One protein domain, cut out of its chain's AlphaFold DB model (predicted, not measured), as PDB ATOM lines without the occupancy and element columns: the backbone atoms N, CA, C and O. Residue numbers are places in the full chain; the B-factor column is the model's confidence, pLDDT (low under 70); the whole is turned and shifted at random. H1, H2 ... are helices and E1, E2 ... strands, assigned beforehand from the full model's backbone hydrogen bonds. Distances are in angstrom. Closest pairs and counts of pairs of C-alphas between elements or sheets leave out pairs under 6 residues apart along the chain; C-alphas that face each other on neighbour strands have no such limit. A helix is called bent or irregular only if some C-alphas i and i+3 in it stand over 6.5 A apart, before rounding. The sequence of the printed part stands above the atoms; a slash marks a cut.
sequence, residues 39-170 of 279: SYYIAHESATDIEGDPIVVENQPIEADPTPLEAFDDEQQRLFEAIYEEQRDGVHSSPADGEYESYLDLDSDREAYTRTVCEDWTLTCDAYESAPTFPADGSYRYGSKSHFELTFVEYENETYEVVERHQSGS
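This is residues 39 to 170 of the 279 residues of an uncharacterized protein of Natronobacterium gregoryi (UniProt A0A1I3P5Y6). There is little regular structure: a strongly twisted wall of four strands, kinked helix H1 over E1 and E4, and long loops. Loops within residues 92 to 137 make the longest axis. The 132 printed residues have E1, H1, E2, E3, E4 in order, a mixed class with 49 residues in them; the antiparallel sheet runs E1 E4 E3 E2. It is compact, radius of gyration of the C-alphas 15.5 A, spans 54 by 36 by 26 A.

E4, residues 158 to 167, 28.8 A, ends at C-alpha 167 (89.770, 104.948, 29.007). E3 is residues 146 to 155, 27.4 A; E2 is 138 to 142. E1, 39 to 44, begins at C-alpha 39 (87.150, 104.253, 21.236). H1, 74 to 91, 21.8 A, is irregular: C-alphas 86 and 89 are 8.0 A apart.

E2, E3 and E4 form a meander, antiparallel neighbours in turn, with two hairpins; N 140 and O 148, 2.9 A, and N 151 and O 162, 2.9 A, are within hydrogen-bond range. Between E1 and E4, N 41 and O 163 are 3.0 A apart. H1 is on the sheet, two layers, height 7.4 A; its closest C-alphas to E1 are Val 91 and Ala 43, 5.2 A. In H1, 12 of 14 O i to N i+4 pairs are within range.

The C-alphas of Gly 98 and Leu 123 are farthest apart, 54.5 A. The printed part has no cut. Links E1 to H1 and H1 to E2 are long. pLDDT is under 70 at residues 46 to 63, 90 to 110 and 142.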
ATOM      1  N   SER A  39      86.471 104.308  22.530       88.06
ATOM      2  CA  SER A  39      87.150 104.253  21.236       88.06
ATOM      3  C   SER A  39      86.987 102.862  20.636       88.06
ATOM      4  O   SER A  39      87.029 101.881  21.373       88.06
ATOM      5  N   TYR A  40      86.787 102.784  19.324       88.81
ATOM      6  CA  TYR A  40      86.427 101.549  18.633       88.81
ATOM      7  C   TYR A  40      87.500 101.134  17.629       88.81
ATOM      8  O   TYR A  40      88.119 101.973  16.963       88.81
ATOM      9  N   TYR A  41      87.670  99.826  17.485       86.94
ATOM     10  CA  TYR A  41      88.522  99.209  16.476       86.94
ATOM     11  C   TYR A  41      87.809  98.004  15.880       86.94
ATOM     12  O   TYR A  41      87.121  97.287  16.600       86.94
ATOM     13  N   ILE A  42      88.004  97.766  14.584       86.25
ATOM     14  CA  ILE A  42      87.574  96.530  13.932       86.25
ATOM     15  C   ILE A  42      88.804  95.789  13.431       86.25
ATOM     16  O   ILE A  42      89.643  96.354  12.727       86.25
ATOM     17  N   ALA A  43      88.918  94.510  13.763       82.88
ATOM     18  CA  ALA A  43      89.929  93.614  13.222       82.88
ATOM     19  C   ALA A  43      89.271  92.365  12.633       82.88
ATOM     20  O   ALA A  43      88.185  91.970  13.041       82.88
ATOM     21  N   HIS A  44      89.914  91.748  11.647       80.19
ATOM     22  CA  HIS A  44      89.511  90.420  11.195       80.19
ATOM     23  C   HIS A  44      89.934  89.380  12.248       80.19
ATOM     24  O   HIS A  44      91.028  89.508  12.800       80.19
ATOM     25  N   GLU A  45      89.124  88.341  12.487       72.19
ATOM     26  CA  GLU A  45      89.372  87.297  13.511       72.19
ATOM     27  C   GLU A  45      90.780  86.677  13.411       72.19
ATOM     28  O   GLU A  45      91.402  86.302  14.398       72.19
ATOM     29  N   SER A  46      91.339  86.599  12.202       62.91
ATOM     30  CA  SER A  46      92.677  86.037  11.973       62.91
ATOM     31  C   SER A  46      93.844  86.920  12.440       62.91
ATOM     32  O   SER A  46      94.992  86.517  12.265       62.91
ATOM     33  N   ALA A  47      93.588  88.147  12.897       60.53
ATOM     34  CA  ALA A  47      94.609  89.160  13.162       60.53
ATOM     35  C   ALA A  47      94.826  89.445  14.662       60.53
ATOM     36  O   ALA A  47      95.682  90.257  15.007       60.53
ATOM     37  N   THR A  48      94.073  88.806  15.560       56.34
ATOM     38  CA  THR A  48      94.003  89.194  16.974       56.34
ATOM     39  C   THR A  48      94.843  88.313  17.901       56.34
ATOM     40  O   THR A  48      94.345  87.485  18.652       56.34
ATOM     41  N   ASP A  49      96.151  88.579  17.917       55.66
ATOM     42  CA  ASP A  49      96.945  88.490  19.149       55.66
ATOM     43  C   ASP A  49      97.204  89.934  19.617       55.66
ATOM     44  O   ASP A  49      98.103  90.621  19.123       55.66
ATOM     45  N   ILE A  50      96.358  90.437  20.524       55.88
ATOM     46  CA  ILE A  50      96.460  91.803  21.063       55.88
ATOM     47  C   ILE A  50      97.617  91.845  22.073       55.88
ATOM     48  O   ILE A  50      97.567  91.188  23.116       55.88
ATOM     49  N   GLU A  51      98.671  92.615  21.784       49.19
ATOM     50  CA  GLU A  51      99.817  92.738  22.686       49.19
ATOM     51  C   GLU A  51      99.474  93.580  23.921       49.19
ATOM     52  O   GLU A  51      98.977  94.705  23.855       49.19
ATOM     53  N   GLY A  52      99.805  93.024  25.081       46.53
ATOM     54  CA  GLY A  52      99.844  93.737  26.341       46.53
ATOM     55  C   GLY A  52      99.622  92.762  27.473       46.53
ATOM     56  O   GLY A  52      98.472  92.425  27.708       46.53
ATOM     57  N   ASP A  53     100.703  92.362  28.168       41.22
ATOM     58  CA  ASP A  53     100.719  91.498  29.365       41.22
ATOM     59  C   ASP A  53      99.355  91.516  30.078       41.22
ATOM     60  O   ASP A  53      99.090  92.413  30.897       41.22
ATOM     61  N   PRO A  54      98.441  90.584  29.742       44.84
ATOM     62  CA  PRO A  54      97.166  90.557  30.404       44.84
ATOM     63  C   PRO A  54      97.514  90.228  31.845       44.84
ATOM     64  O   PRO A  54      98.187  89.234  32.138       44.84
ATOM     65  N   ILE A  55      97.066  91.061  32.782       42.19
ATOM     66  CA  ILE A  55      96.852  90.546  34.125       42.19
ATOM     67  C   ILE A  55      95.788  89.474  33.916       42.19
ATOM     68  O   ILE A  55      94.613  89.791  33.776       42.19
ATOM     69  N   VAL A  56      96.271  88.242  33.767       44.75
ATOM     70  CA  VAL A  56      95.563  87.026  33.392       44.75
ATOM     71  C   VAL A  56      94.227  86.976  34.124       44.75
ATOM     72  O   VAL A  56      94.161  86.562  35.282       44.75
ATOM     73  N   VAL A  57      93.155  87.393  33.452       45.75
ATOM     74  CA  VAL A  57      91.826  86.862  33.736       45.75
ATOM     75  C   VAL A  57      91.736  85.625  32.863       45.75
ATOM     76  O   VAL A  57      91.362  85.691  31.705       45.75
ATOM     77  N   GLU A  58      92.278  84.547  33.425       43.44
ATOM     78  CA  GLU A  58      92.086  83.143  33.069       43.44
ATOM     79  C   GLU A  58      91.527  82.898  31.654       43.44
ATOM     80  O   GLU A  58      90.319  82.834  31.460       43.44
ATOM     81  N   ASN A  59      92.450  82.744  30.697       45.03
ATOM     82  CA  ASN A  59      92.256  82.269  29.326       45.03
ATOM     83  C   ASN A  59      91.176  81.176  29.227       45.03
ATOM     84  O   ASN A  59      91.480  79.982  29.318       45.03
ATOM     85  N   GLN A  60      89.928  81.562  28.989       48.66
ATOM     86  CA  GLN A  60      89.027  80.719  28.226       48.66
ATOM     87  C   GLN A  60      89.081  81.240  26.793       48.66
ATOM     88  O   GLN A  60      88.959  82.453  26.616       48.66
ATOM     89  N   PRO A  61      89.318  80.381  25.785       54.34
ATOM     90  CA  PRO A  61      89.047  80.783  24.415       54.34
ATOM     91  C   PRO A  61      87.601  81.272  24.404       54.34
ATOM     92  O   PRO A  61      86.703  80.541  24.834       54.34
ATOM     93  N   ILE A  62      87.393  82.532  24.030       61.28
ATOM     94  CA  ILE A  62      86.050  83.066  23.842       61.28
ATOM     95  C   ILE A  62      85.560  82.423  22.543       61.28
ATOM     96  O   ILE A  62      85.679  82.988  21.468       61.28
ATOM     97  N   GLU A  63      85.105  81.171  22.631       66.69
ATOM     98  CA  GLU A  63      84.314  80.525  21.586       66.69
ATOM     99  C   GLU A  63      82.920  81.162  21.640       66.69
ATOM    100  O   GLU A  63      81.972  80.583  22.174       66.69
ATOM    101  N   ALA A  64      82.826  82.413  21.195       76.38
ATOM    102  CA  ALA A  64      81.557  83.082  20.973       76.38
ATOM    103  C   ALA A  64      81.128  82.831  19.527       76.38
ATOM    104  O   ALA A  64      81.916  82.996  18.597       76.38
ATOM    105  N   ASP A  65      79.877  82.408  19.347       88.94
ATOM    106  CA  ASP A  65      79.276  82.362  18.020       88.94
ATOM    107  C   ASP A  65      79.120  83.814  17.531       88.94
ATOM    108  O   ASP A  65      78.480  84.606  18.233       88.94
ATOM    109  N   PRO A  66      79.685  84.190  16.366       90.62
ATOM    110  CA  PRO A  66      79.620  85.564  15.898       90.62
ATOM    111  C   PRO A  66      78.167  85.973  15.664       90.62
ATOM    112  O   PRO A  66      77.357  85.220  15.115       90.62
ATOM    113  N   THR A  67      77.823  87.180  16.104       94.12
ATOM    114  CA  THR A  67      76.475  87.717  15.928       94.12
ATOM    115  C   THR A  67      76.382  88.372  14.547       94.12
ATOM    116  O   THR A  67      77.197  89.246  14.245       94.12
ATOM    117  N   PRO A  68      75.416  87.995  13.689       95.94
ATOM    118  CA  PRO A  68      75.264  88.626  12.380       95.94
ATOM    119  C   PRO A  68      74.958  90.112  12.537       95.94
ATOM    120  O   PRO A  68      74.166  90.489  13.406       95.94
ATOM    121  N   LEU A  69      75.571  90.951  11.694       95.69
ATOM    122  CA  LEU A  69      75.444  92.407  11.782       95.69
ATOM    123  C   LEU A  69      73.971  92.853  11.819       95.69
ATOM    124  O   LEU A  69      73.600  93.748  12.575       95.69
ATOM    125  N   GLU A  70      73.101  92.175  11.069       96.81
ATOM    126  CA  GLU A  70      71.674  92.491  10.971       96.81
ATOM    127  C   GLU A  70      70.877  92.220  12.261       96.81
ATOM    128  O   GLU A  70      69.706  92.599  12.349       96.81
ATOM    129  N   ALA A  71      71.467  91.537  13.249       96.50
ATOM    130  CA  ALA A  71      70.853  91.310  14.555       96.50
ATOM    131  C   ALA A  71      71.056  92.481  15.531       96.50
ATOM    132  O   ALA A  71      70.342  92.552  16.536       96.50
ATOM    133  N   PHE A  72      71.994  93.386  15.243       95.81
ATOM    134  CA  PHE A  72      72.200  94.613  16.007       95.81
ATOM    135  C   PHE A  72      71.154  95.673  15.661       95.81
ATOM    136  O   PHE A  72      70.445  95.566  14.659       95.81
ATOM    137  N   ASP A  73      71.033  96.705  16.491       95.62
ATOM    138  CA  ASP A  73      70.171  97.838  16.169       95.62
ATOM    139  C   ASP A  73      70.739  98.694  15.019       95.62
ATOM    140  O   ASP A  73      71.915  98.606  14.657       95.62
ATOM    141  N   ASP A  74      69.889  99.538  14.425       94.44
ATOM    142  CA  ASP A  74      70.268 100.382  13.285       94.44
ATOM    143  C   ASP A  74      71.462 101.311  13.599       94.44
ATOM    144  O   ASP A  74      72.166 101.752  12.689       94.44
ATOM    145  N   GLU A  75      71.692 101.662  14.869       90.62
ATOM    146  CA  GLU A  75      72.763 102.575  15.265       90.62
ATOM    147  C   GLU A  75      74.114 101.860  15.379       90.62
ATOM    148  O   GLU A  75      75.124 102.383  14.893       90.62
ATOM    149  N   GLN A  76      74.115 100.662  15.960       93.69
ATOM    150  CA  GLN A  76      75.240  99.734  16.016       93.69
ATOM    151  C   GLN A  76      75.654  99.291  14.610       93.69
ATOM    152  O   GLN A  76      76.840  99.332  14.290       93.69
ATOM    153  N   GLN A  77      74.692  98.959  13.740       95.25
ATOM    154  CA  GLN A  77      74.971  98.606  12.342       95.25
ATOM    155  C   GLN A  77      75.692  99.745  11.616       95.25
ATOM    156  O   GLN A  77      76.769  99.557  11.055       95.25
ATOM    157  N   ARG A  78      75.157 100.967  11.720       92.06
ATOM    158  CA  ARG A  78      75.782 102.161  11.133       92.06
ATOM    159  C   ARG A  78      77.146 102.481  11.738       92.06
ATOM    160  O   ARG A  78      78.000 103.029  11.046       92.06
ATOM    161  N   LEU A  79      77.342 102.225  13.035       91.25
ATOM    162  CA  LEU A  79      78.637 102.394  13.692       91.25
ATOM    163  C   LEU A  79      79.661 101.406  13.133       91.25
ATOM    164  O   LEU A  79      80.742 101.838  12.745       91.25
ATOM    165  N   PHE A  80      79.305 100.125  13.062       94.00
ATOM    166  CA  PHE A  80      80.161  99.081  12.514       94.00
ATOM    167  C   PHE A  80      80.570  99.408  11.077       94.00
ATOM    168  O   PHE A  80      81.759  99.448  10.782       94.00
ATOM    169  N   GLU A  81      79.604  99.725  10.210       93.81
ATOM    170  CA  GLU A  81      79.864 100.094   8.814       93.81
ATOM    171  C   GLU A  81      80.792 101.313   8.708       93.81
ATOM    172  O   GLU A  81      81.736 101.290   7.924       93.81
ATOM    173  N   ALA A  82      80.586 102.352   9.527       90.56
ATOM    174  CA  ALA A  82      81.437 103.544   9.511       90.56
ATOM    175  C   ALA A  82      82.887 103.233   9.919       90.56
ATOM    176  O   ALA A  82      83.821 103.678   9.252       90.56
ATOM    177  N   ILE A  83      83.081 102.443  10.984       90.06
ATOM    178  CA  ILE A  83      84.419 102.020  11.420       90.06
ATOM    179  C   ILE A  83      85.058 101.128  10.351       90.06
ATOM    180  O   ILE A  83      86.230 101.302  10.025       90.06
ATOM    181  N   TYR A  84      84.294 100.187   9.794       90.31
ATOM    182  CA  TYR A  84      84.767  99.251   8.781       90.31
ATOM    183  C   TYR A  84      85.209  99.982   7.513       90.31
ATOM    184  O   TYR A  84      86.283  99.698   6.994       90.31
ATOM    185  N   GLU A  85      84.425 100.948   7.030       89.50
ATOM    186  CA  GLU A  85      84.781 101.765   5.870       89.50
ATOM    187  C   GLU A  85      86.044 102.600   6.115       89.50
ATOM    188  O   GLU A  85      86.904 102.667   5.234       89.50
ATOM    189  N   GLU A  86      86.184 103.203   7.299       85.81
ATOM    190  CA  GLU A  86      87.351 104.017   7.656       85.81
ATOM    191  C   GLU A  86      88.620 103.174   7.842       85.81
ATOM    192  O   GLU A  86      89.703 103.565   7.405       85.81
ATOM    193  N   GLN A  87      88.491 101.991   8.445       83.12
ATOM    194  CA  GLN A  87      89.613 101.107   8.761       83.12
ATOM    195  C   GLN A  87      89.845 100.017   7.705       83.12
ATOM    196  O   GLN A  87      90.738  99.190   7.882       83.12
ATOM    197  N   ARG A  88      89.098 100.015   6.592       82.19
ATOM    198  CA  ARG A  88      89.045  98.921   5.605       82.19
ATOM    199  C   ARG A  88      90.409  98.414   5.141       82.19
ATOM    200  O   ARG A  88      90.642  97.206   5.101       82.19
ATOM    201  N   ASP A  89      91.302  99.337   4.788       72.00
ATOM    202  CA  ASP A  89      92.646  99.013   4.295       72.00
ATOM    203  C   ASP A  89      93.477  98.283   5.366       72.00
ATOM    204  O   ASP A  89      94.277  97.404   5.052       72.00
ATOM    205  N   GLY A  90      93.243  98.594   6.643       64.19
ATOM    206  CA  GLY A  90      93.825  97.891   7.778       64.19
ATOM    207  C   GLY A  90      93.117  96.569   8.071       64.19
ATOM    208  O   GLY A  90      93.793  95.562   8.267       64.19
ATOM    209  N   VAL A  91      91.780  96.558   8.075       62.53
ATOM    210  CA  VAL A  91      90.918  95.430   8.484       62.53
ATOM    211  C   VAL A  91      91.243  94.138   7.727       62.53
ATOM    212  O   VAL A  91      91.347  93.088   8.354       62.53
ATOM    213  N   HIS A  92      91.476  94.213   6.413       61.00
ATOM    214  CA  HIS A  92      91.754  93.041   5.564       61.00
ATOM    215  C   HIS A  92      93.233  92.657   5.445       61.00
ATOM    216  O   HIS A  92      93.576  91.767   4.661       61.00
ATOM    217  N   SER A  93      94.129  93.327   6.171       57.00
ATOM    218  CA  SER A  93      95.557  93.009   6.146       57.00
ATOM    219  C   SER A  93      95.803  91.675   6.854       57.00
ATOM    220  O   SER A  93      96.157  91.643   8.028       57.00
ATOM    221  N   SER A  94      95.585  90.557   6.159       50.78
ATOM    222  CA  SER A  94      96.012  89.245   6.643       50.78
ATOM    223  C   SER A  94      97.548  89.236   6.717       50.78
ATOM    224  O   SER A  94      98.185  89.695   5.758       50.78
ATOM    225  N   PRO A  95      98.162  88.756   7.817       52.62
ATOM    226  CA  PRO A  95      99.613  88.636   7.910       52.62
ATOM    227  C   PRO A  95     100.129  87.860   6.697       52.62
ATOM    228  O   PRO A  95      99.605  86.794   6.370       52.62
ATOM    229  N   ALA A  96     101.125  88.397   5.988       49.94
ATOM    230  CA  ALA A  96     101.705  87.697   4.849       49.94
ATOM    231  C   ALA A  96     102.206  86.313   5.306       49.94
ATOM    232  O   ALA A  96     102.959  86.222   6.275       49.94
ATOM    233  N   ASP A  97     101.761  85.257   4.614       46.38
ATOM    234  CA  ASP A  97     102.018  83.847   4.936       46.38
ATOM    235  C   ASP A  97     103.444  83.607   5.477       46.38
ATOM    236  O   ASP A  97     104.418  83.592   4.716       46.38
ATOM    237  N   GLY A  98     103.571  83.373   6.789       46.78
ATOM    238  CA  GLY A  98     104.819  82.925   7.422       46.78
ATOM    239  C   GLY A  98     105.329  83.739   8.614       46.78
ATOM    240  O   GLY A  98     106.190  83.227   9.328       46.78
ATOM    241  N   GLU A  99     104.792  84.929   8.885       42.19
ATOM    242  CA  GLU A  99     105.070  85.693  10.111       42.19
ATOM    243  C   GLU A  99     103.808  85.765  10.980       42.19
ATOM    244  O   GLU A  99     103.064  86.736  10.956       42.19
ATOM    245  N   TYR A 100     103.591  84.745  11.815       41.41
ATOM    246  CA  TYR A 100     102.679  84.827  12.972       41.41
ATOM    247  C   TYR A 100     103.271  85.709  14.100       41.41
ATOM    248  O   TYR A 100     103.067  85.443  15.278       41.41
ATOM    249  N   GLU A 101     104.066  86.721  13.742       39.78
ATOM    250  CA  GLU A 101     104.619  87.727  14.658       39.78
ATOM    251  C   GLU A 101     104.001  89.115  14.416       39.78
ATOM    252  O   GLU A 101     104.450  90.083  15.020       39.78
ATOM    253  N   SER A 102     102.994  89.272  13.545       43.22
ATOM    254  CA  SER A 102     102.363  90.588  13.361       43.22
ATOM    255  C   SER A 102     101.276  90.815  14.411       43.22
ATOM    256  O   SER A 102     100.080  90.667  14.158       43.22
ATOM    257  N   TYR A 103     101.740  91.141  15.607       53.56
ATOM    258  CA  TYR A 103     100.961  91.739  16.680       53.56
ATOM    259  C   TYR A 103     100.265  93.003  16.164       53.56
ATOM    260  O   TYR A 103     100.879  93.800  15.458       53.56
ATOM    261  N   LEU A 104      98.989  93.180  16.502       52.25
ATOM    262  CA  LEU A 104      98.267  94.419  16.228       52.25
ATOM    263  C   LEU A 104      98.457  95.337  17.433       52.25
ATOM    264  O   LEU A 104      97.759  95.209  18.442       52.25
ATOM    265  N   ASP A 105      99.421  96.254  17.347       57.28
ATOM    266  CA  ASP A 105      99.535  97.316  18.338       57.28
ATOM    267  C   ASP A 105      98.450  98.357  18.039       57.28
ATOM    268  O   ASP A 105      98.597  99.243  17.194       57.28
ATOM    269  N   LEU A 106      97.318  98.226  18.739       60.28
ATOM    270  CA  LEU A 106      96.159  99.119  18.628       60.28
ATOM    271  C   LEU A 106      96.507 100.599  18.871       60.28
ATOM    272  O   LEU A 106      95.713 101.469  18.513       60.28
ATOM    273  N   ASP A 107      97.652 100.891  19.497       58.56
ATOM    274  CA  ASP A 107      98.120 102.250  19.765       58.56
ATOM    275  C   ASP A 107      99.151 102.758  18.734       58.56
ATOM    276  O   ASP A 107      99.329 103.977  18.637       58.56
ATOM    277  N   SER A 108      99.813 101.893  17.950       56.59
ATOM    278  CA  SER A 108     100.831 102.319  16.967       56.59
ATOM    279  C   SER A 108     100.497 102.033  15.501       56.59
ATOM    280  O   SER A 108     100.948 102.794  14.639       56.59
ATOM    281  N   ASP A 109      99.655 101.037  15.212       58.19
ATOM    282  CA  ASP A 109      99.351 100.616  13.839       58.19
ATOM    283  C   ASP A 109      98.016 101.156  13.307       58.19
ATOM    284  O   ASP A 109      97.812 101.211  12.090       58.19
ATOM    285  N   ARG A 110      97.090 101.561  14.189       65.81
ATOM    286  CA  ARG A 110      95.760 102.050  13.795       65.81
ATOM    287  C   ARG A 110      95.296 103.236  14.628       65.81
ATOM    288  O   ARG A 110      95.363 103.227  15.852       65.81
ATOM    289  N   GLU A 111      94.750 104.245  13.954       70.31
ATOM    290  CA  GLU A 111      94.041 105.323  14.640       70.31
ATOM    291  C   GLU A 111      92.690 104.798  15.144       70.31
ATOM    292  O   GLU A 111      91.889 104.244  14.389       70.31
ATOM    293  N   ALA A 112      92.456 104.946  16.448       77.00
ATOM    294  CA  ALA A 112      91.208 104.551  17.079       77.00
ATOM    295  C   ALA A 112      90.044 105.356  16.501       77.00
ATOM    296  O   ALA A 112      90.081 106.595  16.528       77.00
ATOM    297  N   TYR A 113      88.977 104.679  16.070       82.50
ATOM    298  CA  TYR A 113      87.764 105.385  15.692       82.50
ATOM    299  C   TYR A 113      87.131 105.948  16.965       82.50
ATOM    300  O   TYR A 113      86.606 105.216  17.806       82.50
ATOM    301  N   THR A 114      87.236 107.262  17.149       80.88
ATOM    302  CA  THR A 114      86.680 107.945  18.320       80.88
ATOM    303  C   THR A 114      85.400 108.637  17.901       80.88
ATOM    304  O   THR A 114      85.426 109.569  17.097       80.88
ATOM    305  N   ARG A 115      84.276 108.193  18.454       81.62
ATOM    306  CA  ARG A 115      82.979 108.796  18.163       81.62
ATOM    307  C   ARG A 115      82.752 109.991  19.074       81.62
ATOM    308  O   ARG A 115      82.967 109.918  20.278       81.62
ATOM    309  N   THR A 116      82.316 111.094  18.485       88.50
ATOM    310  CA  THR A 116      81.951 112.293  19.231       88.50
ATOM    311  C   THR A 116      80.549 112.116  19.816       88.50
ATOM    312  O   THR A 116      79.586 111.939  19.067       88.50
ATOM    313  N   VAL A 117      80.441 112.143  21.142       91.06
ATOM    314  CA  VAL A 117      79.174 112.061  21.884       91.06
ATOM    315  C   VAL A 117      78.909 113.421  22.510       91.06
ATOM    316  O   VAL A 117      79.833 114.049  23.022       91.06
ATOM    317  N   CYS A 118      77.680 113.916  22.418       93.69
ATOM    318  CA  CYS A 118      77.316 115.185  23.032       93.69
ATOM    319  C   CYS A 118      77.070 115.021  24.528       93.69
ATOM    320  O   CYS A 118      76.498 114.035  24.972       93.69
ATOM    321  N   GLU A 119      77.417 116.044  25.293       93.69
ATOM    322  CA  GLU A 119      77.090 116.115  26.711       93.69
ATOM    323  C   GLU A 119      75.580 116.301  26.955       93.69
ATOM    324  O   GLU A 119      74.917 117.086  26.267       93.69
ATOM    325  N   ASP A 120      75.053 115.693  28.023       93.94
ATOM    326  CA  ASP A 120      73.627 115.732  28.413       93.94
ATOM    327  C   ASP A 120      73.063 117.150  28.625       93.94
ATOM    328  O   ASP A 120      71.853 117.385  28.563       93.94
ATOM    329  N   TRP A 121      73.923 118.121  28.945       93.25
ATOM    330  CA  TRP A 121      73.507 119.507  29.180       93.25
ATOM    331  C   TRP A 121      73.360 120.321  27.889       93.25
ATOM    332  O   TRP A 121      72.872 121.459  27.940       93.25
ATOM    333  N   THR A 122      73.789 119.782  26.747       93.88
ATOM    334  CA  THR A 122      73.637 120.444  25.451       93.88
ATOM    335  C   THR A 122      72.168 120.470  25.030       93.88
ATOM    336  O   THR A 122      71.402 119.536  25.244       93.88
ATOM    337  N   LEU A 123      71.723 121.589  24.453       93.12
ATOM    338  CA  LEU A 123      70.335 121.737  23.995       93.12
ATOM    339  C   LEU A 123      70.080 121.046  22.654       93.12
ATOM    340  O   LEU A 123      68.936 120.744  22.321       93.12
ATOM    341  N   THR A 124      71.129 120.883  21.856       92.44
ATOM    342  CA  THR A 124      71.094 120.282  20.526       92.44
ATOM    343  C   THR A 124      72.377 119.501  20.342       92.44
ATOM    344  O   THR A 124      73.441 120.065  20.590       92.44
ATOM    345  N   CYS A 125      72.269 118.269  19.859       92.12
ATOM    346  CA  CYS A 125      73.412 117.450  19.492       92.12
ATOM    347  C   CYS A 125      73.514 117.363  17.967       92.12
ATOM    348  O   CYS A 125      72.528 117.069  17.291       92.12
ATOM    349  N   ASP A 126      74.690 117.667  17.424       90.88
ATOM    350  CA  ASP A 126      75.016 117.484  16.007       90.88
ATOM    351  C   ASP A 126      75.747 116.159  15.728       90.88
ATOM    352  O   ASP A 126      76.016 115.835  14.572       90.88
ATOM    353  N   ALA A 127      76.022 115.388  16.783       88.75
ATOM    354  CA  ALA A 127      76.665 114.084  16.754       88.75
ATOM    355  C   ALA A 127      75.746 113.011  17.374       88.75
ATOM    356  O   ALA A 127      74.576 112.916  16.998       88.75
ATOM    357  N   TYR A 128      76.261 112.196  18.297       86.19
ATOM    358  CA  TYR A 128      75.507 111.124  18.946       86.19
ATOM    359  C   TYR A 128      75.037 111.518  20.341       86.19
ATOM    360  O   TYR A 128      75.791 112.122  21.101       86.19
ATOM    361  N   GLU A 129      73.793 111.162  20.667       87.44
ATOM    362  CA  GLU A 129      73.218 111.385  22.001       87.44
ATOM    363  C   GLU A 129      73.793 110.412  23.038       87.44
ATOM    364  O   GLU A 129      73.882 110.745  24.211       87.44
ATOM    365  N   SER A 130      74.206 109.219  22.607       87.19
ATOM    366  CA  SER A 130      74.879 108.226  23.442       87.19
ATOM    367  C   SER A 130      75.849 107.397  22.606       87.19
ATOM    368  O   SER A 130      75.629 107.203  21.410       87.19
ATOM    369  N   ALA A 131      76.910 106.881  23.222       86.00
ATOM    370  CA  ALA A 131      77.784 105.904  22.580       86.00
ATOM    371  C   ALA A 131      77.032 104.569  22.377       86.00
ATOM    372  O   ALA A 131      76.586 103.994  23.373       86.00
ATOM    373  N   PRO A 132      76.880 104.056  21.138       86.94
ATOM    374  CA  PRO A 132      76.301 102.735  20.915       86.94
ATOM    375  C   PRO A 132      77.263 101.675  21.436       86.94
ATOM    376  O   PRO A 132      78.402 101.616  20.990       86.94
ATOM    377  N   THR A 133      76.799 100.838  22.353       89.56
ATOM    378  CA  THR A 133      77.594  99.744  22.920       89.56
ATOM    379  C   THR A 133      77.208  98.438  22.246       89.56
ATOM    380  O   THR A 133      76.020  98.108  22.205       89.56
ATOM    381  N   PHE A 134      78.171  97.682  21.747       90.19
ATOM    382  CA  PHE A 134      78.003  96.308  21.299       90.19
ATOM    383  C   PHE A 134      77.875  95.369  22.520       90.19
ATOM    384  O   PHE A 134      78.393  95.657  23.601       90.19
ATOM    385  N   PRO A 135      77.118  94.265  22.422       89.19
ATOM    386  CA  PRO A 135      77.044  93.285  23.495       89.19
ATOM    387  C   PRO A 135      78.387  92.567  23.641       89.19
ATOM    388  O   PRO A 135      78.787  91.810  22.766       89.19
ATOM    389  N   ALA A 136      79.047  92.772  24.778       86.12
ATOM    390  CA  ALA A 136      80.344  92.174  25.048       86.12
ATOM    391  C   ALA A 136      80.276  90.636  25.154       86.12
ATOM    392  O   ALA A 136      79.700  90.090  26.101       86.12
ATOM    393  N   ASP A 137      80.941  89.949  24.227       84.62
ATOM    394  CA  ASP A 137      81.243  88.513  24.290       84.62
ATOM    395  C   ASP A 137      82.391  88.230  25.269       84.62
ATOM    396  O   ASP A 137      82.476  87.165  25.888       84.62
ATOM    397  N   GLY A 138      83.266  89.220  25.451       83.00
ATOM    398  CA  GLY A 138      84.351  89.189  26.412       83.00
ATOM    399  C   GLY A 138      84.732  90.576  26.899       83.00
ATOM    400  O   GLY A 138      84.451  91.590  26.267       83.00
ATOM    401  N   SER A 139      85.410  90.622  28.041       82.94
ATOM    402  CA  SER A 139      85.986  91.860  28.560       82.94
ATOM    403  C   SER A 139      87.324  91.578  29.219       82.94
ATOM    404  O   SER A 139      87.452  90.598  29.960       82.94
ATOM    405  N   TYR A 140      88.299  92.455  29.024       79.81
ATOM    406  CA  TYR A 140      89.568  92.400  29.740       79.81
ATOM    407  C   TYR A 140      90.012  93.792  30.172       79.81
ATOM    408  O   TYR A 140      89.575  94.825  29.666       79.81
ATOM    409  N   ARG A 141      90.883  93.832  31.179       77.38
ATOM    410  CA  ARG A 141      91.394  95.084  31.731       77.38
ATOM    411  C   ARG A 141      92.897  95.150  31.530       77.38
ATOM    412  O   ARG A 141      93.632  94.338  32.089       77.38
ATOM    413  N   TYR A 142      93.349  96.153  30.786       69.44
ATOM    414  CA  TYR A 142      94.770  96.428  30.625       69.44
ATOM    415  C   TYR A 142      95.198  97.506  31.626       69.44
ATOM    416  O   TYR A 142      94.832  98.685  31.533       69.44
ATOM    417  N   GLY A 143      95.951  97.087  32.642       74.81
ATOM    418  CA  GLY A 143      96.357  97.956  33.744       74.81
ATOM    419  C   GLY A 143      95.176  98.463  34.584       74.81
ATOM    420  O   GLY A 143      94.157  97.797  34.748       74.81
ATOM    421  N   SER A 144      95.323  99.648  35.184       72.69
ATOM    422  CA  SER A 144      94.288 100.256  36.039       72.69
ATOM    423  C   SER A 144      93.417 101.297  35.332       72.69
ATOM    424  O   SER A 144      92.527 101.855  35.971       72.69
ATOM    425  N   LYS A 145      93.691 101.585  34.054       78.56
ATOM    426  CA  LYS A 145      93.152 102.756  33.348       78.56
ATOM    427  C   LYS A 145      92.340 102.437  32.100       78.56
ATOM    428  O   LYS A 145      91.652 103.331  31.626       78.56
ATOM    429  N   SER A 146      92.420 101.215  31.581       80.88
ATOM    430  CA  SER A 146      91.753 100.851  30.333       80.88
ATOM    431  C   SER A 146      90.935  99.583  30.522       80.88
ATOM    432  O   SER A 146      91.439  98.586  31.048       80.88
ATOM    433  N   HIS A 147      89.679  99.637  30.100       85.12
ATOM    434  CA  HIS A 147      88.783  98.493  30.006       85.12
ATOM    435  C   HIS A 147      88.477  98.244  28.534       85.12
ATOM    436  O   HIS A 147      88.218  99.203  27.811       85.12
ATOM    437  N   PHE A 148      88.553  96.988  28.114       85.69
ATOM    438  CA  PHE A 148      88.285  96.573  26.749       85.69
ATOM    439  C   PHE A 148      87.103  95.615  26.742       85.69
ATOM    440  O   PHE A 148      87.088  94.670  27.535       85.69
ATOM    441  N   GLU A 149      86.141  95.860  25.864       89.25
ATOM    442  CA  GLU A 149      85.015  94.975  25.583       89.25
ATOM    443  C   GLU A 149      85.132  94.484  24.140       89.25
ATOM    444  O   GLU A 149      85.511  95.234  23.243       89.25
ATOM    445  N   LEU A 150      84.893  93.194  23.945       88.12
ATOM    446  CA  LEU A 150      85.086  92.485  22.686       88.12
ATOM    447  C   LEU A 150      83.732  91.994  22.202       88.12
ATOM    448  O   LEU A 150      82.999  91.394  22.989       88.12
ATOM    449  N   THR A 151      83.430  92.198  20.926       91.44
ATOM    450  CA  THR A 151      82.233  91.636  20.288       91.44
ATOM    451  C   THR A 151      82.591  91.022  18.943       91.44
ATOM    452  O   THR A 151      83.256  91.667  18.133       91.44
ATOM    453  N   PHE A 152      82.129  89.803  18.679       91.69
ATOM    454  CA  PHE A 152      82.321  89.126  17.399       91.69
ATOM    455  C   PHE A 152      81.117  89.351  16.486       91.69
ATOM    456  O   PHE A 152      79.975  89.031  16.824       91.69
ATOM    457  N   VAL A 153      81.380  89.899  15.304       93.44
ATOM    458  CA  VAL A 153      80.373  90.307  14.325       93.44
ATOM    459  C   VAL A 153      80.589  89.556  13.018       93.44
ATOM    460  O   VAL A 153      81.681  89.586  12.455       93.44
ATOM    461  N   GLU A 154      79.542  88.909  12.506       95.06
ATOM    462  CA  GLU A 154      79.549  88.319  11.164       95.06
ATOM    463  C   GLU A 154      79.072  89.360  10.140       95.06
ATOM    464  O   GLU A 154      77.958  89.884  10.235       95.06
ATOM    465  N   TYR A 155      79.916  89.652   9.150       94.94
ATOM    466  CA  TYR A 155      79.624  90.576   8.055       94.94
ATOM    467  C   TYR A 155      80.210  90.032   6.744       94.94
ATOM    468  O   TYR A 155      81.343  89.575   6.702       94.94
ATOM    469  N   GLU A 156      79.425  90.014   5.662       93.12
ATOM    470  CA  GLU A 156      79.838  89.462   4.352       93.12
ATOM    471  C   GLU A 156      80.346  87.990   4.367       93.12
ATOM    472  O   GLU A 156      81.051  87.556   3.454       93.12
ATOM    473  N   ASN A 157      79.889  87.172   5.327       90.69
ATOM    474  CA  ASN A 157      80.377  85.807   5.633       90.69
ATOM    475  C   ASN A 157      81.820  85.748   6.171       90.69
ATOM    476  O   ASN A 157      82.470  84.702   6.081       90.69
ATOM    477  N   GLU A 158      82.327  86.856   6.701       90.44
ATOM    478  CA  GLU A 158      83.588  86.934   7.432       90.44
ATOM    479  C   GLU A 158      83.313  87.318   8.890       90.44
ATOM    480  O   GLU A 158      82.331  88.002   9.195       90.44
ATOM    481  N   THR A 159      84.181  86.864   9.795       88.44
ATOM    482  CA  THR A 159      84.106  87.198  11.220       88.44
ATOM    483  C   THR A 159      85.036  88.363  11.525       88.44
ATOM    484  O   THR A 159      86.240  88.321  11.247       88.44
ATOM    485  N   TYR A 160      84.478  89.382  12.160       88.94
ATOM    486  CA  TYR A 160      85.193  90.556  12.625       88.94
ATOM    487  C   TYR A 160      85.091  90.680  14.140       88.94
ATOM    488  O   TYR A 160      84.074  90.358  14.744       88.94
ATOM    489  N   GLU A 161      86.150  91.185  14.750       88.00
ATOM    490  CA  GLU A 161      86.230  91.509  16.164       88.00
ATOM    491  C   GLU A 161      86.127  93.026  16.325       88.00
ATOM    492  O   GLU A 161      86.961  93.779  15.812       88.00
ATOM    493  N   VAL A 162      85.086  93.471  17.023       89.88
ATOM    494  CA  VAL A 162      84.901  94.858  17.440       89.88
ATOM    495  C   VAL A 162      85.472  95.007  18.842       89.88
ATOM    496  O   VAL A 162      85.000  94.370  19.783       89.88
ATOM    497  N   VAL A 163      86.480  95.864  18.980       88.38
ATOM    498  CA  VAL A 163      87.120  96.170  20.258       88.38
ATOM    499  C   VAL A 163      86.684  97.555  20.710       88.38
ATOM    500  O   VAL A 163      87.044  98.562  20.095       88.38
ATOM    501  N   GLU A 164      85.949  97.613  21.812       90.56
ATOM    502  CA  GLU A 164      85.609  98.847  22.511       90.56
ATOM    503  C   GLU A 164      86.606  99.100  23.630       90.56
ATOM    504  O   GLU A 164      86.754  98.300  24.548       90.56
ATOM    505  N   ARG A 165      87.284 100.240  23.597       88.19
ATOM    506  CA  ARG A 165      88.212 100.664  24.641       88.19
ATOM    507  C   ARG A 165      87.638 101.843  25.402       88.19
ATOM    508  O   ARG A 165      87.572 102.956  24.877       88.19
ATOM    509  N   HIS A 166      87.359 101.620  26.679       87.44
ATOM    510  CA  HIS A 166      87.049 102.661  27.651       87.44
ATOM    511  C   HIS A 166      88.326 103.087  28.368       87.44
ATOM    512  O   HIS A 166      88.976 102.290  29.055       87.44
ATOM    513  N   GLN A 167      88.690 104.356  28.227       84.12
ATOM    514  CA  GLN A 167      89.770 104.948  29.007       84.12
ATOM    515  C   GLN A 167      89.217 105.536  30.305       84.12
ATOM    516  O   GLN A 167      88.067 105.938  30.392       84.12
ATOM    517  N   SER A 168      90.033 105.573  31.355       80.69
ATOM    518  CA  SER A 168      89.699 106.310  32.568       80.69
ATOM    519  C   SER A 168      90.038 107.789  32.376       80.69
ATOM    520  O   SER A 168      91.194 108.110  32.076       80.69
ATOM    521  N   GLY A 169      89.064 108.661  32.639       73.31
ATOM    522  CA  GLY A 169      89.173 110.120  32.632       73.31
ATOM    523  C   GLY A 169      90.485 110.702  33.172       73.31
ATOM    524  O   GLY A 169      90.990 110.288  34.223       73.31
ATOM    525  N   SER A 170      91.020 111.730  32.504       79.69
ATOM    526  CA  SER A 170      92.106 112.543  33.064       79.69
ATOM    527  C   SER A 170      91.543 113.641  33.965       79.69
ATOM    528  O   SER A 170      91.058 114.665  33.491       79.69
TER     529      SER A 170